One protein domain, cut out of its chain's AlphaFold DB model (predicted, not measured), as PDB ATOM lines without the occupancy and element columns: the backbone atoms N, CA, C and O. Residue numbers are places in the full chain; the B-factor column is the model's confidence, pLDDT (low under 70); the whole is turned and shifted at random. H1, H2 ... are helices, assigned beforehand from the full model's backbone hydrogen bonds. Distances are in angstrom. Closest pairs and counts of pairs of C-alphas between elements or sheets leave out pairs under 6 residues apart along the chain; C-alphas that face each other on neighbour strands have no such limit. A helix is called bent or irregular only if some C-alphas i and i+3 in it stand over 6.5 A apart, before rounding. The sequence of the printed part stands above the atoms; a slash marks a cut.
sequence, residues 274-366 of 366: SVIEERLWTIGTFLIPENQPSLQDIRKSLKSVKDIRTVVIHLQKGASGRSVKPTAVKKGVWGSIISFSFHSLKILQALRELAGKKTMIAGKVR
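AT A GLANCE: This is residues 274 to 366 of the 366 residues of an uncharacterized protein of Monilinia vaccinii-corymbosi (UniProt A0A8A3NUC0). One long helix, H4, runs most of the length of a loose, elongated model, with H2 and then H3 packed on it one after the other, both running against it. H1 turns off from the beginning of H2 as the arm of an L, and the short H5 sits near H1 and the last residues of H4; at the opposite end residues 320 to 326 stick out as a free loop. The printed part has 93 residues with five named helices, in the order H1, H2, H3, H4, H5, and no named strand, and its class is all helix. It is loose, with a radius of gyration of the C-alphas of 17.7 A, and spans 53 by 28 by 18 A.

IN THESE COORDINATES: H4, residues 326 to 352, is 39.6 A long, from C-alpha 326 at (-0.617, 2.613, -1.964) to C-alpha 352 at (-27.871, 3.959, 26.767). It is neither bent nor irregular, but only just: C-alphas 330 and 333 are 6.2 A apart. H2, residues 289 to 304, is 24.1 A long and irregular, with C-alphas 290 and 293 7.3 A apart. H3 holds residues 308 to 316 and is 12.2 A long. H1, residues 274 to 287, is 19.9 A long and begins at C-alpha 274 at (-18.797, 20.380, 40.174). H5, residues 361 to 364, measures 5.4 A.

HOW THE PARTS SIT: H4 is the hub, touching H2, H3 and H5. H2 touches residues 339 to 351 of H4 at a shallow tilt of 11 degrees, opposite ways; their closest C-alphas, of Ser 294 and Ala 350, are 5.0 A apart. H3 and H4 form a helical hairpin at a steep tilt of 39 degrees, opposite ways, with the closest C-alphas, of Val 311 and Val 333, 6.1 A apart. H4 and H5 only just touch, with 3 pairs of C-alphas within 8 A, the closest those of Arg 352 and Ala 362 at 6.9 A. H1 and H2 touch only at the corner, and only just, with 3 pairs within 8 A; they are about perpendicular at 76 degrees, and the closest C-alphas, of Phe 286 and Leu 295, are 6.7 A apart. H1 and H5 are close but not clearly touching, the C-alphas of Thr 282 and Ile 361 being 7.6 A apart. H1 and H4 are apart, and so are H2 and H3. In H1 and H3 every O i to N i+4 pair is within hydrogen-bond range, in H2 10 of 12 and in H4 22 of 23; H5 is too short for such a pair.

THE WHOLE: The two C-alphas farthest apart, those of Arg 322 and Lys 357, are 53.7 A apart. The printed part has no cut, and it ends at Arg 366, the chain's last residue. The links H1 to H2 and H2 to H3 are tight, those from H3 to H4 and H4 to H5 short, and none is long. Mean pLDDT of the printed part is 77.8; residues 316 to 331 and 356 to 366 are under 70.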
ATOM      1  N   SER A 274     -17.963  20.863  41.278       92.00
ATOM      2  CA  SER A 274     -18.797  20.380  40.174       92.00
ATOM      3  C   SER A 274     -18.108  19.228  39.440       92.00
ATOM      4  O   SER A 274     -18.722  18.207  39.124       92.00
ATOM      5  N   VAL A 275     -16.799  19.366  39.207       91.31
ATOM      6  CA  VAL A 275     -15.973  18.334  38.565       91.31
ATOM      7  C   VAL A 275     -15.814  17.116  39.475       91.31
ATOM      8  O   VAL A 275     -15.840  15.982  38.987       91.31
ATOM      9  N   ILE A 276     -15.637  17.323  40.782       93.94
ATOM     10  CA  ILE A 276     -15.514  16.235  41.762       93.94
ATOM     11  C   ILE A 276     -16.825  15.445  41.846       93.94
ATOM     12  O   ILE A 276     -16.806  14.221  41.697       93.94
ATOM     13  N   GLU A 277     -17.956  16.128  42.021       94.00
ATOM     14  CA  GLU A 277     -19.286  15.520  42.091       94.00
ATOM     15  C   GLU A 277     -19.614  14.741  40.818       94.00
ATOM     16  O   GLU A 277     -20.053  13.594  40.895       94.00
ATOM     17  N   GLU A 278     -19.333  15.302  39.639       91.12
ATOM     18  CA  GLU A 278     -19.556  14.612  38.368       91.12
ATOM     19  C   GLU A 278     -18.733  13.319  38.260       91.12
ATOM     20  O   GLU A 278     -19.241  12.280  37.816       91.12
ATOM     21  N   ARG A 279     -17.459  13.355  38.670       92.62
ATOM     22  CA  ARG A 279     -16.592  12.168  38.669       92.62
ATOM     23  C   ARG A 279     -17.117  11.108  39.631       92.62
ATOM     24  O   ARG A 279     -17.227   9.948  39.235       92.62
ATOM     25  N   LEU A 280     -17.469  11.495  40.857       93.19
ATOM     26  CA  LEU A 280     -18.009  10.581  41.867       93.19
ATOM     27  C   LEU A 280     -19.349   9.987  41.435       93.19
ATOM     28  O   LEU A 280     -19.556   8.785  41.575       93.19
ATOM     29  N   TRP A 281     -20.226  10.788  40.832       91.19
ATOM     30  CA  TRP A 281     -21.497  10.320  40.288       91.19
ATOM     31  C   TRP A 281     -21.302   9.327  39.139       91.19
ATOM     32  O   TRP A 281     -21.975   8.296  39.072       91.19
ATOM     33  N   THR A 282     -20.339   9.600  38.254       90.88
ATOM     34  CA  THR A 282     -19.972   8.691  37.160       90.88
ATOM     35  C   THR A 282     -19.471   7.357  37.711       90.88
ATOM     36  O   THR A 282     -19.923   6.303  37.267       90.88
ATOM     37  N   ILE A 283     -18.587   7.387  38.715       91.81
ATOM     38  CA  ILE A 283     -18.094   6.182  39.397       91.81
ATOM     39  C   ILE A 283     -19.258   5.432  40.053       91.81
ATOM     40  O   ILE A 283     -19.420   4.241  39.807       91.81
ATOM     41  N   GLY A 284     -20.103   6.130  40.815       91.88
ATOM     42  CA  GLY A 284     -21.276   5.552  41.469       91.88
ATOM     43  C   GLY A 284     -22.214   4.858  40.482       91.88
ATOM     44  O   GLY A 284     -22.646   3.742  40.742       91.88
ATOM     45  N   THR A 285     -22.445   5.458  39.310       90.31
ATOM     46  CA  THR A 285     -23.260   4.860  38.239       90.31
ATOM     47  C   THR A 285     -22.662   3.546  37.737       90.31
ATOM     48  O   THR A 285     -23.386   2.568  37.570       90.31
ATOM     49  N   PHE A 286     -21.348   3.480  37.517       90.44
ATOM     50  CA  PHE A 286     -20.691   2.256  37.040       90.44
ATOM     51  C   PHE A 286     -20.493   1.184  38.122       90.44
ATOM     52  O   PHE A 286     -20.227   0.036  37.774       90.44
ATOM     53  N   LEU A 287     -20.629   1.528  39.406       92.25
ATOM     54  CA  LEU A 287     -20.584   0.572  40.518       92.25
ATOM     55  C   LEU A 287     -21.924  -0.141  40.765       92.25
ATOM     56  O   LEU A 287     -21.953  -1.128  41.500       92.25
ATOM     57  N   ILE A 288     -23.018   0.326  40.154       92.06
ATOM     58  CA  ILE A 288     -24.333  -0.325  40.216       92.06
ATOM     59  C   ILE A 288     -24.227  -1.740  39.602       92.06
ATOM     60  O   ILE A 288     -23.823  -1.850  38.440       92.06
ATOM     61  N   PRO A 289     -24.588  -2.824  40.324       92.62
ATOM     62  CA  PRO A 289     -24.433  -4.200  39.839       92.62
ATOM     63  C   PRO A 289     -25.111  -4.474  38.489       92.62
ATOM     64  O   PRO A 289     -24.551  -5.181  37.650       92.62
ATOM     65  N   GLU A 290     -26.274  -3.870  38.238       92.50
ATOM     66  CA  GLU A 290     -27.026  -3.987  36.983       92.50
ATOM     67  C   GLU A 290     -26.261  -3.423  35.775       92.50
ATOM     68  O   GLU A 290     -26.456  -3.877  34.650       92.50
ATOM     69  N   ASN A 291     -25.348  -2.474  36.001       92.38
ATOM     70  CA  ASN A 291     -24.542  -1.837  34.956       92.38
ATOM     71  C   ASN A 291     -23.268  -2.615  34.616       92.38
ATOM     72  O   ASN A 291     -22.550  -2.251  33.679       92.38
ATOM     73  N   GLN A 292     -22.976  -3.688  35.352       93.50
ATOM     74  CA  GLN A 292     -21.745  -4.449  35.182       93.50
ATOM     75  C   GLN A 292     -21.575  -5.044  33.770       93.50
ATOM     76  O   GLN A 292     -20.468  -4.937  33.232       93.50
ATOM     77  N   PRO A 293     -22.610  -5.614  33.113       93.62
ATOM     78  CA  PRO A 293     -22.485  -6.093  31.735       93.62
ATOM     79  C   PRO A 293     -22.100  -4.967  30.765       93.62
ATOM     80  O   PRO A 293     -21.117  -5.090  30.030       93.62
ATOM     81  N   SER A 294     -22.792  -3.824  30.840       92.44
ATOM     82  CA  SER A 294     -22.517  -2.646  30.009       92.44
ATOM     83  C   SER A 294     -21.103  -2.104  30.242       92.44
ATOM     84  O   SER A 294     -20.406  -1.751  29.288       92.44
ATOM     85  N   LEU A 295     -20.624  -2.088  31.492       91.81
ATOM     86  CA  LEU A 295     -19.255  -1.684  31.818       91.81
ATOM     87  C   LEU A 295     -18.207  -2.611  31.177       91.81
ATOM     88  O   LEU A 295     -17.194  -2.124  30.660       91.81
ATOM     89  N   GLN A 296     -18.431  -3.931  31.169       92.25
ATOM     90  CA  GLN A 296     -17.515  -4.870  30.510       92.25
ATOM     91  C   GLN A 296     -17.459  -4.646  28.993       92.25
ATOM     92  O   GLN A 296     -16.366  -4.645  28.415       92.25
ATOM     93  N   ASP A 297     -18.601  -4.379  28.356       92.25
ATOM     94  CA  ASP A 297     -18.670  -4.092  26.920       92.25
ATOM     95  C   ASP A 297     -17.986  -2.776  26.546       92.25
ATOM     96  O   ASP A 297     -17.234  -2.714  25.560       92.25
ATOM     97  N   ILE A 298     -18.161  -1.738  27.371       91.69
ATOM     98  CA  ILE A 298     -17.445  -0.466  27.236       91.69
ATOM     99  C   ILE A 298     -15.938  -0.703  27.370       91.69
ATOM    100  O   ILE A 298     -15.169  -0.282  26.504       91.69
ATOM    101  N   ARG A 299     -15.493  -1.432  28.403       91.50
ATOM    102  CA  ARG A 299     -14.070  -1.728  28.634       91.50
ATOM    103  C   ARG A 299     -13.452  -2.501  27.472       91.50
ATOM    104  O   ARG A 299     -12.340  -2.180  27.046       91.50
ATOM    105  N   LYS A 300     -14.152  -3.512  26.954       91.88
ATOM    106  CA  LYS A 300     -13.711  -4.306  25.799       91.88
ATOM    107  C   LYS A 300     -13.597  -3.435  24.551       91.88
ATOM    108  O   LYS A 300     -12.578  -3.495  23.871       91.88
ATOM    109  N   SER A 301     -14.595  -2.592  24.292       91.81
ATOM    110  CA  SER A 301     -14.607  -1.704  23.128       91.81
ATOM    111  C   SER A 301     -13.518  -0.636  23.203       91.81
ATOM    112  O   SER A 301     -12.805  -0.436  22.223       91.81
ATOM    113  N   LEU A 302     -13.304  -0.016  24.369       89.25
ATOM    114  CA  LEU A 302     -12.240   0.971  24.578       89.25
ATOM    115  C   LEU A 302     -10.846   0.390  24.316       89.25
ATOM    116  O   LEU A 302     -10.027   1.056  23.695       89.25
ATOM    117  N   LYS A 303     -10.572  -0.857  24.725       87.69
ATOM    118  CA  LYS A 303      -9.289  -1.528  24.429       87.69
ATOM    119  C   LYS A 303      -9.042  -1.719  22.928       87.69
ATOM    120  O   LYS A 303      -7.892  -1.805  22.509       87.69
ATOM    121  N   SER A 304     -10.103  -1.798  22.127       85.12
ATOM    122  CA  SER A 304     -10.018  -1.948  20.671       85.12
ATOM    123  C   SER A 304      -9.928  -0.611  19.926       85.12
ATOM    124  O   SER A 304      -9.599  -0.592  18.740       85.12
ATOM    125  N   VAL A 305     -10.174   0.514  20.605       81.62
ATOM    126  CA  VAL A 305     -10.054   1.857  20.030       81.62
ATOM    127  C   VAL A 305      -8.579   2.257  19.941       81.62
ATOM    128  O   VAL A 305      -7.902   2.480  20.943       81.62
ATOM    129  N   LYS A 306      -8.072   2.361  18.708       74.88
ATOM    130  CA  LYS A 306      -6.730   2.891  18.414       74.88
ATOM    131  C   LYS A 306      -6.708   4.420  18.503       74.88
ATOM    132  O   LYS A 306      -7.752   5.068  18.508       74.88
ATOM    133  N   ASP A 307      -5.509   5.013  18.519       77.12
ATOM    134  CA  ASP A 307      -5.363   6.471  18.437       77.12
ATOM    135  C   ASP A 307      -5.822   6.995  17.068       77.12
ATOM    136  O   ASP A 307      -5.069   6.995  16.089       77.12
ATOM    137  N   ILE A 308      -7.077   7.442  17.010       81.56
ATOM    138  CA  ILE A 308      -7.708   7.943  15.790       81.56
ATOM    139  C   ILE A 308      -7.038   9.218  15.276       81.56
ATOM    140  O   ILE A 308      -7.015   9.438  14.070       81.56
ATOM    141  N   ARG A 309      -6.424  10.038  16.143       75.50
ATOM    142  CA  ARG A 309      -5.772  11.283  15.710       75.50
ATOM    143  C   ARG A 309      -4.614  10.976  14.776       75.50
ATOM    144  O   ARG A 309      -4.463  11.616  13.743       75.50
ATOM    145  N   THR A 310      -3.825   9.960  15.109       75.19
ATOM    146  CA  THR A 310      -2.726   9.511  14.254       75.19
ATOM    147  C   THR A 310      -3.260   9.041  12.904       75.19
ATOM    148  O   THR A 310      -2.682   9.379  11.879       75.19
ATOM    149  N   VAL A 311      -4.384   8.319  12.885       78.12
ATOM    150  CA  VAL A 311      -5.046   7.865  11.650       78.12
ATOM    151  C   VAL A 311      -5.543   9.052  10.815       78.12
ATOM    152  O   VAL A 311      -5.302   9.078   9.613       78.12
ATOM    153  N   VAL A 312      -6.158  10.060  11.441       77.88
ATOM    154  CA  VAL A 312      -6.630  11.288  10.779       77.88
ATOM    155  C   VAL A 312      -5.467  12.098  10.212       77.88
ATOM    156  O   VAL A 312      -5.552  12.542   9.077       77.88
ATOM    157  N   ILE A 313      -4.356  12.237  10.939       72.25
ATOM    158  CA  ILE A 313      -3.157  12.918  10.425       72.25
ATOM    159  C   ILE A 313      -2.612  12.183   9.192       72.25
ATOM    160  O   ILE A 313      -2.270  12.824   8.204       72.25
ATOM    161  N   HIS A 314      -2.544  10.846   9.214       70.81
ATOM    162  CA  HIS A 314      -2.132  10.075   8.034       70.81
ATOM    163  C   HIS A 314      -3.117  10.226   6.869       70.81
ATOM    164  O   HIS A 314      -2.687  10.262   5.723       70.81
ATOM    165  N   LEU A 315      -4.419  10.333   7.153       75.25
ATOM    166  CA  LEU A 315      -5.435  10.589   6.135       75.25
ATOM    167  C   LEU A 315      -5.267  11.984   5.514       75.25
ATOM    168  O   LEU A 315      -5.282  12.103   4.295       75.25
ATOM    169  N   GLN A 316      -5.060  13.016   6.338       69.12
ATOM    170  CA  GLN A 316      -4.863  14.400   5.897       69.12
ATOM    171  C   GLN A 316      -3.566  14.586   5.103       69.12
ATOM    172  O   GLN A 316      -3.535  15.391   4.185       69.12
ATOM    173  N   LYS A 317      -2.515  13.815   5.411       66.44
ATOM    174  CA  LYS A 317      -1.273  13.775   4.619       66.44
ATOM    175  C   LYS A 317      -1.436  13.094   3.250       66.44
ATOM    176  O   LYS A 317      -0.523  13.145   2.429       66.44
ATOM    177  N   GLY A 318      -2.562  12.419   3.011       60.38
ATOM    178  CA  GLY A 318      -2.830  11.688   1.777       60.38
ATOM    179  C   GLY A 318      -1.862  10.525   1.512       60.38
ATOM    180  O   GLY A 318      -1.068  10.109   2.354       60.38
ATOM    181  N   ALA A 319      -1.930   9.977   0.297       55.69
ATOM    182  CA  ALA A 319      -0.978   8.977  -0.202       55.69
ATOM    183  C   ALA A 319       0.289   9.614  -0.819       55.69
ATOM    184  O   ALA A 319       1.089   8.910  -1.430       55.69
ATOM    185  N   SER A 320       0.465  10.931  -0.674       50.41
ATOM    186  CA  SER A 320       1.499  11.736  -1.344       50.41
ATOM    187  C   SER A 320       2.908  11.547  -0.764       50.41
ATOM    188  O   SER A 320       3.893  11.990  -1.349       50.41
ATOM    189  N   GLY A 321       3.037  10.835   0.360       50.16
ATOM    190  CA  GLY A 321       4.327  10.404   0.886       50.16
ATOM    191  C   GLY A 321       4.958   9.346  -0.018       50.16
ATOM    192  O   GLY A 321       4.511   8.199  -0.046       50.16
ATOM    193  N   ARG A 322       6.039   9.720  -0.710       48.03
ATOM    194  CA  ARG A 322       6.820   8.954  -1.704       48.03
ATOM    195  C   ARG A 322       7.464   7.640  -1.190       48.03
ATOM    196  O   ARG A 322       8.416   7.148  -1.784       48.03
ATOM    197  N   SER A 323       6.973   7.056  -0.094       49.19
ATOM    198  CA  SER A 323       7.564   5.880   0.562       49.19
ATOM    199  C   SER A 323       6.559   4.862   1.137       49.19
ATOM    200  O   SER A 323       6.969   3.830   1.663       49.19
ATOM    201  N   VAL A 324       5.237   5.066   1.019       48.50
ATOM    202  CA  VAL A 324       4.255   4.071   1.500       48.50
ATOM    203  C   VAL A 324       3.529   3.430   0.322       48.50
ATOM    204  O   VAL A 324       2.877   4.110  -0.466       48.50
ATOM    205  N   LYS A 325       3.615   2.096   0.204       51.88
ATOM    206  CA  LYS A 325       2.883   1.330  -0.819       51.88
ATOM    207  C   LYS A 325       1.387   1.725  -0.788       51.88
ATOM    208  O   LYS A 325       0.770   1.607   0.274       51.88
ATOM    209  N   PRO A 326       0.767   2.117  -1.921       47.97
ATOM    210  CA  PRO A 326      -0.617   2.613  -1.964       47.97
ATOM    211  C   PRO A 326      -1.660   1.618  -1.419       47.97
ATOM    212  O   PRO A 326      -2.752   2.000  -0.999       47.97
ATOM    213  N   THR A 327      -1.319   0.330  -1.385       47.59
ATOM    214  CA  THR A 327      -2.140  -0.753  -0.830       47.59
ATOM    215  C   THR A 327      -2.181  -0.775   0.704       47.59
ATOM    216  O   THR A 327      -3.190  -1.194   1.272       47.59
ATOM    217  N   ALA A 328      -1.141  -0.282   1.388       49.62
ATOM    218  CA  ALA A 328      -1.066  -0.237   2.851       49.62
ATOM    219  C   ALA A 328      -1.945   0.882   3.442       49.62
ATOM    220  O   ALA A 328      -2.633   0.671   4.442       49.62
ATOM    221  N   VAL A 329      -1.995   2.040   2.772       52.75
ATOM    222  CA  VAL A 329      -2.847   3.180   3.160       52.75
ATOM    223  C   VAL A 329      -4.330   2.826   3.005       52.75
ATOM    224  O   VAL A 329      -5.120   3.036   3.924       52.75
ATOM    225  N   LYS A 330      -4.709   2.207   1.875       52.50
ATOM    226  CA  LYS A 330      -6.112   1.894   1.557       52.50
ATOM    227  C   LYS A 330      -6.739   0.825   2.462       52.50
ATOM    228  O   LYS A 330      -7.903   0.964   2.817       52.50
ATOM    229  N   LYS A 331      -6.010  -0.221   2.871       58.34
ATOM    230  CA  LYS A 331      -6.562  -1.245   3.787       58.34
ATOM    231  C   LYS A 331      -6.421  -0.875   5.268       58.34
ATOM    232  O   LYS A 331      -7.308  -1.197   6.054       58.34
ATOM    233  N   GLY A 332      -5.341  -0.194   5.658       73.94
ATOM    234  CA  GLY A 332      -5.035   0.084   7.066       73.94
ATOM    235  C   GLY A 332      -5.801   1.267   7.669       73.94
ATOM    236  O   GLY A 332      -6.340   1.148   8.772       73.94
ATOM    237  N   VAL A 333      -5.867   2.400   6.958       78.50
ATOM    238  CA  VAL A 333      -6.479   3.645   7.466       78.50
ATOM    239  C   VAL A 333      -7.997   3.506   7.530       78.50
ATOM    240  O   VAL A 333      -8.575   3.641   8.607       78.50
ATOM    241  N   TRP A 334      -8.637   3.135   6.416       81.62
ATOM    242  CA  TRP A 334     -10.088   2.933   6.358       81.62
ATOM    243  C   TRP A 334     -10.560   1.819   7.293       81.62
ATOM    244  O   TRP A 334     -11.537   2.006   8.010       81.62
ATOM    245  N   GLY A 335      -9.825   0.703   7.375       84.81
ATOM    246  CA  GLY A 335     -10.113  -0.355   8.345       84.81
ATOM    247  C   GLY A 335     -10.042   0.132   9.798       84.81
ATOM    248  O   GLY A 335     -10.888  -0.234  10.612       84.81
ATOM    249  N   SER A 336      -9.087   1.013  10.123       85.12
ATOM    250  CA  SER A 336      -8.979   1.616  11.460       85.12
ATOM    251  C   SER A 336     -10.120   2.596  11.751       85.12
ATOM    252  O   SER A 336     -10.625   2.599  12.871       85.12
ATOM    253  N   ILE A 337     -10.559   3.381  10.761       87.50
ATOM    254  CA  ILE A 337     -11.717   4.284  10.887       87.50
ATOM    255  C   ILE A 337     -13.005   3.479  11.083       87.50
ATOM    256  O   ILE A 337     -13.757   3.757  12.009       87.50
ATOM    257  N   ILE A 338     -13.242   2.446  10.271       88.62
ATOM    258  CA  ILE A 338     -14.422   1.576  10.402       88.62
ATOM    259  C   ILE A 338     -14.438   0.902  11.779       88.62
ATOM    260  O   ILE A 338     -15.461   0.914  12.460       88.62
ATOM    261  N   SER A 339     -13.298   0.358  12.219       88.94
ATOM    262  CA  SER A 339     -13.164  -0.245  13.548       88.94
ATOM    263  C   SER A 339     -13.441   0.769  14.662       88.94
ATOM    264  O   SER A 339     -14.193   0.467  15.590       88.94
ATOM    265  N   PHE A 340     -12.906   1.986  14.548       89.88
ATOM    266  CA  PHE A 340     -13.174   3.074  15.485       89.88
ATOM    267  C   PHE A 340     -14.667   3.412  15.558       89.88
ATOM    268  O   PHE A 340     -15.226   3.452  16.655       89.88
ATOM    269  N   SER A 341     -15.328   3.601  14.414       90.94
ATOM    270  CA  SER A 341     -16.761   3.906  14.347       90.94
ATOM    271  C   SER A 341     -17.603   2.786  14.953       90.94
ATOM    272  O   SER A 341     -18.492   3.047  15.760       90.94
ATOM    273  N   PHE A 342     -17.280   1.528  14.642       93.00
ATOM    274  CA  PHE A 342     -17.965   0.362  15.198       93.00
ATOM    275  C   PHE A 342     -17.860   0.291  16.727       93.00
ATOM    276  O   PHE A 342     -18.871   0.132  17.411       93.00
ATOM    277  N   HIS A 343     -16.654   0.442  17.285       92.62
ATOM    278  CA  HIS A 343     -16.467   0.422  18.738       92.62
ATOM    279  C   HIS A 343     -17.072   1.647  19.427       92.62
ATOM    280  O   HIS A 343     -17.598   1.514  20.529       92.62
ATOM    281  N   SER A 344     -17.068   2.810  18.774       91.06
ATOM    282  CA  SER A 344     -17.731   4.015  19.285       91.06
ATOM    283  C   SER A 344     -19.244   3.810  19.383       91.06
ATOM    284  O   SER A 344     -19.826   4.085  20.426       91.06
ATOM    285  N   LEU A 345     -19.875   3.239  18.350       91.81
ATOM    286  CA  LEU A 345     -21.305   2.905  18.368       91.81
ATOM    287  C   LEU A 345     -21.650   1.883  19.457       91.81
ATOM    288  O   LEU A 345     -22.653   2.049  20.145       91.81
ATOM    289  N   LYS A 346     -20.802   0.868  19.670       92.75
ATOM    290  CA  LYS A 346     -20.978  -0.092  20.771       92.75
ATOM    291  C   LYS A 346     -20.924   0.568  22.144       92.75
ATOM    292  O   LYS A 346     -21.750   0.260  22.994       92.75
ATOM    293  N   ILE A 347     -19.981   1.487  22.354       91.12
ATOM    294  CA  ILE A 347     -19.894   2.255  23.601       91.12
ATOM    295  C   ILE A 347     -21.162   3.095  23.782       91.12
ATOM    296  O   ILE A 347     -21.756   3.068  24.853       91.12
ATOM    297  N   LEU A 348     -21.618   3.788  22.734       90.12
ATOM    298  CA  LEU A 348     -22.847   4.586  22.776       90.12
ATOM    299  C   LEU A 348     -24.078   3.748  23.122       90.12
ATOM    300  O   LEU A 348     -24.916   4.190  23.904       90.12
ATOM    301  N   GLN A 349     -24.191   2.551  22.549       90.19
ATOM    302  CA  GLN A 349     -25.273   1.629  22.865       90.19
ATOM    303  C   GLN A 349     -25.208   1.179  24.331       90.19
ATOM    304  O   GLN A 349     -26.186   1.356  25.051       90.19
ATOM    305  N   ALA A 350     -24.051   0.707  24.798       90.38
ATOM    306  CA  ALA A 350     -23.874   0.266  26.181       90.38
ATOM    307  C   ALA A 350     -24.142   1.391  27.200       90.38
ATOM    308  O   ALA A 350     -24.712   1.148  28.258       90.38
ATOM    309  N   LEU A 351     -23.798   2.643  26.871       89.00
ATOM    310  CA  LEU A 351     -24.111   3.808  27.707       89.00
ATOM    311  C   LEU A 351     -25.619   4.100  27.800       89.00
ATOM    312  O   LEU A 351     -26.072   4.618  28.817       89.00
ATOM    313  N   ARG A 352     -26.403   3.788  26.759       85.19
ATOM    314  CA  ARG A 352     -27.871   3.959  26.767       85.19
ATOM    315  C   ARG A 352     -28.583   2.898  27.606       85.19
ATOM    316  O   ARG A 352     -29.703   3.141  28.051       85.19
ATOM    317  N   GLU A 353     -27.943   1.748  27.789       86.31
ATOM    318  CA  GLU A 353     -28.459   0.603  28.545       86.31
ATOM    319  C   GLU A 353     -28.199   0.723  30.058       86.31
ATOM    320  O   GLU A 353     -28.767  -0.047  30.827       86.31
ATOM    321  N   LEU A 354     -27.410   1.713  30.502       86.56
ATOM    322  CA  LEU A 354     -27.135   1.946  31.921       86.56
ATOM    323  C   LEU A 354     -28.417   2.261  32.720       86.56
ATOM    324  O   LEU A 354     -29.201   3.151  32.375       86.56
ATOM    325  N   ALA A 355     -28.584   1.552  33.832       75.12
ATOM    326  CA  ALA A 355     -29.542   1.803  34.897       75.12
ATOM    327  C   ALA A 355     -29.081   2.954  35.816       75.12
ATOM    328  O   ALA A 355     -27.886   3.203  35.991       75.12
ATOM    329  N   GLY A 356     -30.040   3.658  36.429       66.38
ATOM    330  CA  GLY A 356     -29.808   4.907  37.172       66.38
ATOM    331  C   GLY A 356     -30.209   6.142  36.356       66.38
ATOM    332  O   GLY A 356     -30.401   6.053  35.146       66.38
ATOM    333  N   LYS A 357     -30.438   7.292  37.012       56.81
ATOM    334  CA  LYS A 357     -30.978   8.519  36.382       56.81
ATOM    335  C   LYS A 357     -30.257   8.833  35.055       56.81
ATOM    336  O   LYS A 357     -29.121   9.296  35.048       56.81
ATOM    337  N   LYS A 358     -30.962   8.604  33.941       52.75
ATOM    338  CA  LYS A 358     -30.522   8.658  32.531       52.75
ATOM    339  C   LYS A 358     -29.970  10.011  32.027       52.75
ATOM    340  O   LYS A 358     -29.823  10.182  30.822       52.75
ATOM    341  N   THR A 359     -29.704  11.004  32.870       52.94
ATOM    342  CA  THR A 359     -29.726  12.409  32.422       52.94
ATOM    343  C   THR A 359     -28.371  13.093  32.228       52.94
ATOM    344  O   THR A 359     -28.305  13.995  31.401       52.94
ATOM    345  N   MET A 360     -27.281  12.676  32.883       53.09
ATOM    346  CA  MET A 360     -25.998  13.407  32.779       53.09
ATOM    347  C   MET A 360     -25.017  12.806  31.761       53.09
ATOM    348  O   MET A 360     -24.627  13.494  30.819       53.09
ATOM    349  N   ILE A 361     -24.653  11.519  31.877       57.94
ATOM    350  CA  ILE A 361     -23.704  10.891  30.931       57.94
ATOM    351  C   ILE A 361     -24.275  10.883  29.508       57.94
ATOM    352  O   ILE A 361     -23.592  11.283  28.569       57.94
ATOM    353  N   ALA A 362     -25.545  10.505  29.336       53.22
ATOM    354  CA  ALA A 362     -26.191  10.519  28.023       53.22
ATOM    355  C   ALA A 362     -26.378  11.943  27.460       53.22
ATOM    356  O   ALA A 362     -26.375  12.118  26.244       53.22
ATOM    357  N   GLY A 363     -26.513  12.956  28.327       56.81
ATOM    358  CA  GLY A 363     -26.634  14.363  27.935       56.81
ATOM    359  C   GLY A 363     -25.334  14.962  27.390       56.81
ATOM    360  O   GLY A 363     -25.385  15.788  26.487       56.81
ATOM    361  N   LYS A 364     -24.172  14.506  27.879       58.31
ATOM    362  CA  LYS A 364     -22.845  14.968  27.421       58.31
ATOM    363  C   LYS A 364     -22.312  14.253  26.180       58.31
ATOM    364  O   LYS A 364     -21.315  14.680  25.610       58.31
ATOM    365  N   VAL A 365     -22.934  13.141  25.804       53.72
ATOM    366  CA  VAL A 365     -22.502  12.280  24.693       53.72
ATOM    367  C   VAL A 365     -23.374  12.494  23.438       53.72
ATOM    368  O   VAL A 365     -23.181  11.817  22.429       53.72
ATOM    369  N   ARG A 366     -24.337  13.427  23.495       35.66
ATOM    370  CA  ARG A 366     -25.197  13.812  22.367       35.66
ATOM    371  C   ARG A 366     -24.482  14.647  21.318       35.66
ATOM    372  O   ARG A 366     -23.686  15.528  21.710       35.66
TER     373      ARG A 366